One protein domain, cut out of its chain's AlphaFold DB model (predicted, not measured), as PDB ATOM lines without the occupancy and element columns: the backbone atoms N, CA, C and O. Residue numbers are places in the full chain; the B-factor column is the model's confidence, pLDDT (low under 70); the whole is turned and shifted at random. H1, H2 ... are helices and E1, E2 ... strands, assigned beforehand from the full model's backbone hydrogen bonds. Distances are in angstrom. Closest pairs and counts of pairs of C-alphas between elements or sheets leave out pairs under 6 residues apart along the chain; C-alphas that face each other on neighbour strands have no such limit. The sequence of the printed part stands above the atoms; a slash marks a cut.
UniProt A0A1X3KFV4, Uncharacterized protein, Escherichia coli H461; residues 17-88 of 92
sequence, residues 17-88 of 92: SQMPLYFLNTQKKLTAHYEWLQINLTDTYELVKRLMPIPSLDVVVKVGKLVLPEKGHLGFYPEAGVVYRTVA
ATOM      1  N   SER A  17     206.055 191.330 172.509       76.00
ATOM      2  CA  SER A  17     205.476 191.528 173.815       76.00
ATOM      3  C   SER A  17     205.092 193.002 173.867       76.00
ATOM      4  O   SER A  17     205.947 193.869 173.630       76.00
ATOM      5  N   GLN A  18     203.788 193.241 173.996       87.50
ATOM      6  CA  GLN A  18     203.169 194.560 173.975       87.50
ATOM      7  C   GLN A  18     202.812 194.960 175.403       87.50
ATOM      8  O   GLN A  18     202.468 194.114 176.231       87.50
ATOM      9  N   MET A  19     202.806 196.266 175.645       93.12
ATOM     10  CA  MET A  19     202.312 196.842 176.887       93.12
ATOM     11  C   MET A  19     201.365 198.008 176.592       93.12
ATOM     12  O   MET A  19     201.784 199.168 176.627       93.12
ATOM     13  N   PRO A  20     200.098 197.746 176.238       94.06
ATOM     14  CA  PRO A  20     199.123 198.818 176.110       94.06
ATOM     15  C   PRO A  20     198.860 199.475 177.475       94.06
ATOM     16  O   PRO A  20     198.730 198.811 178.508       94.06
ATOM     17  N   LEU A  21     198.767 200.806 177.465       94.50
ATOM     18  CA  LEU A  21     198.435 201.611 178.639       94.50
ATOM     19  C   LEU A  21     196.986 202.099 178.550       94.50
ATOM     20  O   LEU A  21     196.608 202.798 177.609       94.50
ATOM     21  N   TYR A  22     196.192 201.794 179.572       94.31
ATOM     22  CA  TYR A  22     194.797 202.209 179.696       94.31
ATOM     23  C   TYR A  22     194.639 203.169 180.869       94.31
ATOM     24  O   TYR A  22     194.887 202.805 182.013       94.31
ATOM     25  N   PHE A  23     194.186 204.396 180.615       92.75
ATOM     26  CA  PHE A  23     194.031 205.401 181.668       92.75
ATOM     27  C   PHE A  23     192.570 205.600 182.065       92.75
ATOM     28  O   PHE A  23     191.760 206.126 181.302       92.75
ATOM     29  N   LEU A  24     192.252 205.277 183.317       92.38
ATOM     30  CA  LEU A  24     190.975 205.585 183.954       92.38
ATOM     31  C   LEU A  24     191.036 206.995 184.560       92.38
ATOM     32  O   LEU A  24     191.360 207.181 185.735       92.38
ATOM     33  N   ASN A  25     190.759 208.005 183.730       90.75
ATOM     34  CA  ASN A  25     190.955 209.420 184.066       90.75
ATOM     35  C   ASN A  25     189.770 210.318 183.648       90.75
ATOM     36  O   ASN A  25     189.958 211.414 183.122       90.75
ATOM     37  N   THR A  26     188.527 209.894 183.896       91.25
ATOM     38  CA  THR A  26     187.316 210.678 183.556       91.25
ATOM     39  C   THR A  26     187.331 212.091 184.154       91.25
ATOM     40  O   THR A  26     186.841 213.034 183.543       91.25
ATOM     41  N   GLN A  27     187.944 212.260 185.331       90.44
ATOM     42  CA  GLN A  27     188.072 213.553 186.016       90.44
ATOM     43  C   GLN A  27     189.261 214.400 185.523       90.44
ATOM     44  O   GLN A  27     189.501 215.467 186.078       90.44
ATOM     45  N   LYS A  28     190.027 213.930 184.525       92.00
ATOM     46  CA  LYS A  28     191.208 214.606 183.951       92.00
ATOM     47  C   LYS A  28     192.319 214.948 184.958       92.00
ATOM     48  O   LYS A  28     193.194 215.762 184.684       92.00
ATOM     49  N   LYS A  29     192.335 214.291 186.118       89.62
ATOM     50  CA  LYS A  29     193.310 214.528 187.190       89.62
ATOM     51  C   LYS A  29     194.725 214.062 186.844       89.62
ATOM     52  O   LYS A  29     195.673 214.638 187.351       89.62
ATOM     53  N   LEU A  30     194.882 213.072 185.964       89.00
ATOM     54  CA  LEU A  30     196.201 212.641 185.471       89.00
ATOM     55  C   LEU A  30     196.645 213.395 184.219       89.00
ATOM     56  O   LEU A  30     197.685 213.065 183.659       89.00
ATOM     57  N   THR A  31     195.878 214.388 183.750       92.44
ATOM     58  CA  THR A  31     196.129 214.958 182.424       92.44
ATOM     59  C   THR A  31     197.503 215.609 182.299       92.44
ATOM     60  O   THR A  31     198.166 215.427 181.283       92.44
ATOM     61  N   ALA A  32     197.963 216.276 183.357       92.00
ATOM     62  CA  ALA A  32     199.291 216.882 183.410       92.00
ATOM     63  C   ALA A  32     200.445 215.860 183.423       92.00
ATOM     64  O   ALA A  32     201.581 216.224 183.143       92.00
ATOM     65  N   HIS A  33     200.166 214.590 183.735       88.50
ATOM     66  CA  HIS A  33     201.174 213.542 183.911       88.50
ATOM     67  C   HIS A  33     201.109 212.453 182.837       88.50
ATOM     68  O   HIS A  33     201.865 211.496 182.928       88.50
ATOM     69  N   TYR A  34     200.229 212.565 181.833       90.75
ATOM     70  CA  TYR A  34     200.051 211.527 180.807       90.75
ATOM     71  C   TYR A  34     201.345 211.158 180.103       90.75
ATOM     72  O   TYR A  34     201.711 209.989 180.076       90.75
ATOM     73  N   GLU A  35     202.021 212.159 179.544       93.81
ATOM     74  CA  GLU A  35     203.244 211.955 178.778       93.81
ATOM     75  C   GLU A  35     204.332 211.345 179.663       93.81
ATOM     76  O   GLU A  35     204.923 210.328 179.313       93.81
ATOM     77  N   TRP A  36     204.511 211.895 180.866       93.88
ATOM     78  CA  TRP A  36     205.464 211.367 181.834       93.88
ATOM     79  C   TRP A  36     205.145 209.915 182.225       93.88
ATOM     80  O   TRP A  36     206.039 209.072 182.202       93.88
ATOM     81  N   LEU A  37     203.888 209.586 182.533       92.38
ATOM     82  CA  LEU A  37     203.468 208.221 182.871       92.38
ATOM     83  C   LEU A  37     203.678 207.270 181.694       92.38
ATOM     84  O   LEU A  37     204.149 206.153 181.887       92.38
ATOM     85  N   GLN A  38     203.358 207.709 180.478       93.81
ATOM     86  CA  GLN A  38     203.524 206.907 179.276       93.81
ATOM     87  C   GLN A  38     204.994 206.590 179.010       93.81
ATOM     88  O   GLN A  38     205.323 205.423 178.806       93.81
ATOM     89  N   ILE A  39     205.872 207.594 179.074       94.50
ATOM     90  CA  ILE A  39     207.316 207.420 178.882       94.50
ATOM     91  C   ILE A  39     207.874 206.478 179.950       94.50
ATOM     92  O   ILE A  39     208.406 205.426 179.618       94.50
ATOM     93  N   ASN A  40     207.675 206.783 181.237       92.44
ATOM     94  CA  ASN A  40     208.305 206.013 182.314       92.44
ATOM     95  C   ASN A  40     207.817 204.563 182.379       92.44
ATOM     96  O   ASN A  40     208.613 203.659 182.643       92.44
ATOM     97  N   LEU A  41     206.523 204.312 182.150       92.25
ATOM     98  CA  LEU A  41     205.986 202.951 182.154       92.25
ATOM     99  C   LEU A  41     206.481 202.148 180.945       92.25
ATOM    100  O   LEU A  41     206.868 200.992 181.115       92.25
ATOM    101  N   THR A  42     206.540 202.768 179.762       92.62
ATOM    102  CA  THR A  42     207.063 202.124 178.546       92.62
ATOM    103  C   THR A  42     208.557 201.833 178.676       92.62
ATOM    104  O   THR A  42     208.988 200.713 178.411       92.62
ATOM    105  N   ASP A  43     209.343 202.796 179.159       93.62
ATOM    106  CA  ASP A  43     210.782 202.632 179.375       93.62
ATOM    107  C   ASP A  43     211.066 201.537 180.403       93.62
ATOM    108  O   ASP A  43     211.941 200.697 180.197       93.62
ATOM    109  N   THR A  44     210.288 201.489 181.490       91.00
ATOM    110  CA  THR A  44     210.390 200.417 182.490       91.00
ATOM    111  C   THR A  44     210.118 199.054 181.860       91.00
ATOM    112  O   THR A  44     210.872 198.109 182.087       91.00
ATOM    113  N   TYR A  45     209.066 198.938 181.051       91.19
ATOM    114  CA  TYR A  45     208.732 197.690 180.375       91.19
ATOM    115  C   TYR A  45     209.827 197.245 179.401       91.19
ATOM    116  O   TYR A  45     210.249 196.089 179.440       91.19
ATOM    117  N   GLU A  46     210.359 198.163 178.595       90.88
ATOM    118  CA  GLU A  46     211.452 197.870 177.668       90.88
ATOM    119  C   GLU A  46     212.758 197.513 178.392       90.88
ATOM    120  O   GLU A  46     213.489 196.628 177.944       90.88
ATOM    121  N   LEU A  47     213.046 198.128 179.544       91.44
ATOM    122  CA  LEU A  47     214.174 197.733 180.390       91.44
ATOM    123  C   LEU A  47     214.005 196.307 180.922       91.44
ATOM    124  O   LEU A  47     214.923 195.498 180.799       91.44
ATOM    125  N   VAL A  48     212.837 195.971 181.474       89.31
ATOM    126  CA  VAL A  48     212.576 194.628 182.021       89.31
ATOM    127  C   VAL A  48     212.619 193.566 180.921       89.31
ATOM    128  O   VAL A  48     213.225 192.513 181.111       89.31
ATOM    129  N   LYS A  49     212.065 193.862 179.741       88.00
ATOM    130  CA  LYS A  49     212.063 192.976 178.568       88.00
ATOM    131  C   LYS A  49     213.466 192.615 178.074       88.00
ATOM    132  O   LYS A  49     213.657 191.536 177.518       88.00
ATOM    133  N   ARG A  50     214.461 193.487 178.288       87.19
ATOM    134  CA  ARG A  50     215.880 193.198 177.992       87.19
ATOM    135  C   ARG A  50     216.524 192.270 179.019       87.19
ATOM    136  O   ARG A  50     217.477 191.576 178.682       87.19
ATOM    137  N   LEU A  51     216.040 192.285 180.258       90.12
ATOM    138  CA  LEU A  51     216.589 191.488 181.355       90.12
ATOM    139  C   LEU A  51     215.988 190.081 181.404       90.12
ATOM    140  O   LEU A  51     216.673 189.141 181.800       90.12
ATOM    141  N   MET A  52     214.722 189.925 181.007       84.50
ATOM    142  CA  MET A  52     214.045 188.631 180.993       84.50
ATOM    143  C   MET A  52     212.890 188.582 179.981       84.50
ATOM    144  O   MET A  52     212.272 189.613 179.703       84.50
ATOM    145  N   PRO A  53     212.531 187.385 179.477       81.81
ATOM    146  CA  PRO A  53     211.308 187.207 178.707       81.81
ATOM    147  C   PRO A  53     210.095 187.552 179.576       81.81
ATOM    148  O   PRO A  53     209.822 186.878 180.570       81.81
ATOM    149  N   ILE A  54     209.366 188.597 179.192       83.56
ATOM    150  CA  ILE A  54     208.088 188.965 179.806       83.56
ATOM    151  C   ILE A  54     206.960 188.809 178.785       83.56
ATOM    152  O   ILE A  54     207.156 189.168 177.618       83.56
ATOM    153  N   PRO A  55     205.794 188.269 179.181       84.31
ATOM    154  CA  PRO A  55     204.625 188.206 178.311       84.31
ATOM    155  C   PRO A  55     204.036 189.605 178.082       84.31
ATOM    156  O   PRO A  55     204.395 190.562 178.777       84.31
ATOM    157  N   SER A  56     203.129 189.719 177.108       88.88
ATOM    158  CA  SER A  56     202.358 190.951 176.918       88.88
ATOM    159  C   SER A  56     201.575 191.272 178.190       88.88
ATOM    160  O   SER A  56     201.094 190.363 178.872       88.88
ATOM    161  N   LEU A  57     201.471 192.560 178.505       89.75
ATOM    162  CA  LEU A  57     200.907 193.034 179.761       89.75
ATOM    163  C   LEU A  57     200.007 194.249 179.538       89.75
ATOM    164  O   LEU A  57     200.482 195.299 179.119       89.75
ATOM    165  N   ASP A  58     198.743 194.151 179.924       91.75
ATOM    166  CA  ASP A  58     197.852 195.301 179.997       91.75
ATOM    167  C   ASP A  58     198.140 196.097 181.268       91.75
ATOM    168  O   ASP A  58     198.112 195.558 182.379       91.75
ATOM    169  N   VAL A  59     198.394 197.400 181.137       91.25
ATOM    170  CA  VAL A  59     198.582 198.265 182.307       91.25
ATOM    171  C   VAL A  59     197.463 199.277 182.406       91.25
ATOM    172  O   VAL A  59     197.318 200.178 181.584       91.25
ATOM    173  N   VAL A  60     196.679 199.142 183.471       92.19
ATOM    174  CA  VAL A  60     195.559 200.024 183.782       92.19
ATOM    175  C   VAL A  60     196.001 201.037 184.831       92.19
ATOM    176  O   VAL A  60     196.216 200.705 185.998       92.19
ATOM    177  N   VAL A  61     196.117 202.296 184.424       90.94
ATOM    178  CA  VAL A  61     196.473 203.424 185.284       90.94
ATOM    179  C   VAL A  61     195.201 204.110 185.768       90.94
ATOM    180  O   VAL A  61     194.386 204.563 184.967       90.94
ATOM    181  N   LYS A  62     195.017 204.228 187.084       90.12
ATOM    182  CA  LYS A  62     193.847 204.884 187.687       90.12
ATOM    183  C   LYS A  62     194.236 205.942 188.709       90.12
ATOM    184  O   LYS A  62     195.217 205.791 189.434       90.12
ATOM    185  N   VAL A  63     193.418 206.987 188.807       87.69
ATOM    186  CA  VAL A  63     193.525 207.981 189.885       87.69
ATOM    187  C   VAL A  63     193.151 207.330 191.210       87.69
ATOM    188  O   VAL A  63     192.094 206.709 191.322       87.69
ATOM    189  N   GLY A  64     193.958 207.533 192.244       80.25
ATOM    190  CA  GLY A  64     193.563 207.158 193.593       80.25
ATOM    191  C   GLY A  64     194.627 207.461 194.634       80.25
ATOM    192  O   GLY A  64     195.802 207.600 194.323       80.25
ATOM    193  N   LYS A  65     194.188 207.534 195.890       68.69
ATOM    194  CA  LYS A  65     195.056 207.693 197.068       68.69
ATOM    195  C   LYS A  65     195.319 206.365 197.797       68.69
ATOM    196  O   LYS A  65     195.980 206.354 198.828       68.69
ATOM    197  N   LEU A  66     194.743 205.260 197.311       62.41
ATOM    198  CA  LEU A  66     194.652 204.003 198.053       62.41
ATOM    199  C   LEU A  66     195.827 203.063 197.742       62.41
ATOM    200  O   LEU A  66     196.042 202.686 196.590       62.41
ATOM    201  N   VAL A  67     196.534 202.651 198.794       51.31
ATOM    202  CA  VAL A  67     197.550 201.588 198.784       51.31
ATOM    203  C   VAL A  67     196.847 200.246 198.999       51.31
ATOM    204  O   VAL A  67     195.908 200.166 199.791       51.31
ATOM    205  N   LEU A  68     197.285 199.181 198.321       52.09
ATOM    206  CA  LEU A  68     196.873 197.824 198.694       52.09
ATOM    207  C   LEU A  68     197.401 197.529 200.106       52.09
ATOM    208  O   LEU A  68     198.623 197.569 200.285       52.09
ATOM    209  N   PRO A  69     196.535 197.203 201.079       47.66
ATOM    210  CA  PRO A  69     196.937 197.071 202.479       47.66
ATOM    211  C   PRO A  69     198.074 196.066 202.726       47.66
ATOM    212  O   PRO A  69     198.840 196.238 203.665       47.66
ATOM    213  N   GLU A  70     198.228 195.043 201.876       51.25
ATOM    214  CA  GLU A  70     199.104 193.894 202.157       51.25
ATOM    215  C   GLU A  70     200.456 193.874 201.424       51.25
ATOM    216  O   GLU A  70     201.263 192.978 201.660       51.25
ATOM    217  N   LYS A  71     200.736 194.811 200.504       52.72
ATOM    218  CA  LYS A  71     201.937 194.726 199.638       52.72
ATOM    219  C   LYS A  71     202.881 195.924 199.709       52.72
ATOM    220  O   LYS A  71     203.998 195.827 199.208       52.72
ATOM    221  N   GLY A  72     202.476 197.046 200.308       43.28
ATOM    222  CA  GLY A  72     203.340 198.226 200.495       43.28
ATOM    223  C   GLY A  72     203.881 198.877 199.209       43.28
ATOM    224  O   GLY A  72     204.677 199.803 199.300       43.28
ATOM    225  N   HIS A  73     203.465 198.419 198.021       49.44
ATOM    226  CA  HIS A  73     203.933 198.892 196.717       49.44
ATOM    227  C   HIS A  73     202.734 199.198 195.806       49.44
ATOM    228  O   HIS A  73     201.702 198.521 195.851       49.44
ATOM    229  N   LEU A  74     202.865 200.242 194.980       58.22
ATOM    230  CA  LEU A  74     201.823 200.757 194.083       58.22
ATOM    231  C   LEU A  74     201.693 199.880 192.824       58.22
ATOM    232  O   LEU A  74     202.171 200.228 191.746       58.22
ATOM    233  N   GLY A  75     201.044 198.726 192.968       57.56
ATOM    234  CA  GLY A  75     200.655 197.849 191.862       57.56
ATOM    235  C   GLY A  75     199.932 196.597 192.363       57.56
ATOM    236  O   GLY A  75     200.456 195.918 193.244       57.56
ATOM    237  N   PHE A  76     198.741 196.291 191.834       68.50
ATOM    238  CA  PHE A  76     198.090 194.986 192.048       68.50
ATOM    239  C   PHE A  76     198.036 194.200 190.745       68.50
ATOM    240  O   PHE A  76     197.841 194.788 189.681       68.50
ATOM    241  N   TYR A  77     198.117 192.878 190.862       70.06
ATOM    242  CA  TYR A  77     197.953 191.935 189.766       70.06
ATOM    243  C   TYR A  77     196.741 191.042 190.069       70.06
ATOM    244  O   TYR A  77     196.898 190.003 190.714       70.06
ATOM    245  N   PRO A  78     195.517 191.484 189.726       66.19
ATOM    246  CA  PRO A  78     194.308 190.713 190.007       66.19
ATOM    247  C   PRO A  78     194.216 189.448 189.155       66.19
ATOM    248  O   PRO A  78     193.590 188.479 189.574       66.19
ATOM    249  N   GLU A  79     194.835 189.458 187.976       78.81
ATOM    250  CA  GLU A  79     194.756 188.391 186.989       78.81
ATOM    251  C   GLU A  79     196.025 188.331 186.136       78.81
ATOM    252  O   GLU A  79     196.791 189.294 186.053       78.81
ATOM    253  N   ALA A  80     196.252 187.177 185.505       79.81
ATOM    254  CA  ALA A  80     197.399 186.977 184.634       79.81
ATOM    255  C   ALA A  80     197.341 187.914 183.415       79.81
ATOM    256  O   ALA A  80     196.376 187.889 182.661       79.81
ATOM    257  N   GLY A  81     198.389 188.706 183.206       85.38
ATOM    258  CA  GLY A  81     198.543 189.628 182.090       85.38
ATOM    259  C   GLY A  81     198.106 191.061 182.382       85.38
ATOM    260  O   GLY A  81     198.285 191.890 181.502       85.38
ATOM    261  N   VAL A  82     197.594 191.393 183.579       87.69
ATOM    262  CA  VAL A  82     197.064 192.743 183.856       87.69
ATOM    263  C   VAL A  82     197.645 193.353 185.129       87.69
ATOM    264  O   VAL A  82     197.500 192.817 186.226       87.69
ATOM    265  N   VAL A  83     198.247 194.536 185.010       87.56
ATOM    266  CA  VAL A  83     198.747 195.328 186.142       87.56
ATOM    267  C   VAL A  83     197.886 196.567 186.344       87.56
ATOM    268  O   VAL A  83     197.753 197.412 185.465       87.56
ATOM    269  N   TYR A  84     197.367 196.730 187.559       87.38
ATOM    270  CA  TYR A  84     196.680 197.949 187.969       87.38
ATOM    271  C   TYR A  84     197.638 198.861 188.723       87.38
ATOM    272  O   TYR A  84     198.078 198.538 189.830       87.38
ATOM    273  N   ARG A  85     197.906 200.038 188.159       86.00
ATOM    274  CA  ARG A  85     198.700 201.098 188.781       86.00
ATOM    275  C   ARG A  85     197.777 202.203 189.281       86.00
ATOM    276  O   ARG A  85     197.068 202.838 188.507       86.00
ATOM    277  N   THR A  86     197.798 202.450 190.585       87.44
ATOM    278  CA  THR A  86     197.113 203.610 191.175       87.44
ATOM    279  C   THR A  86     198.107 204.759 191.283       87.44
ATOM    280  O   THR A  86     199.224 204.543 191.747       87.44
ATOM    281  N   VAL A  87     197.715 205.952 190.838       86.12
ATOM    282  CA  VAL A  87     198.554 207.158 190.847       86.12
ATOM    283  C   VAL A  87     197.830 208.270 191.598       86.12
ATOM    284  O   VAL A  87     196.658 208.558 191.319       86.12
ATOM    285  N   ALA A  88     198.536 208.890 192.542       85.94
ATOM    286  CA  ALA A  88     198.100 210.098 193.224       85.94
ATOM    287  C   ALA A  88     198.568 211.310 192.395       85.94
ATOM    288  O   ALA A  88     199.770 211.496 192.253       85.94
TER     289      ALA A  88
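Overview. This is residues 17 to 88 of the 92 residues of an uncharacterized protein of Escherichia coli H461 (UniProt A0A1X3KFV4). A twisted sheet of four strands has one long helix, H1, over one face and the other face bare, two layers in all. The printed part has 72 residues, class mixed: E1 H1 E2 E3 E4 along the chain, sheet order E1 E2 E4 E3, mixed. It is compact, radius of gyration of the C-alphas 12.5 A, spans 35 by 30 by 17 A.

Arrangement. E2, residues 58 to 63, and E4, residues 82 to 87, are parallel; N 60 and O 83 are 2.8 A apart. E1, residues 21 to 24, is parallel to E2; N 22 and O 59 are 2.8 A apart. E3, residues 76 to 79, and E4 form an antiparallel hairpin; N 84 and O 76 are 2.9 A apart. H1, residues 31 to 51, is on the sheet, height 9.3 A; 15 of 17 O i to N i+4 pairs are within hydrogen-bond range. E1, H1, E2 form a strand-helix-strand unit, parallel neighbours with a helix between, its crossover left-handed.

Along the chain. H1, 31.2 A long, begins at C-alpha 31 (196.129, 214.958, 182.424). E4, 16.1 A, ends at C-alpha 87 (198.554, 207.158, 190.847).

Size, cuts and confidence. The printed part has no cut. E2 to E3 is a long link; residues 65 to 76 and 78 are under pLDDT 70.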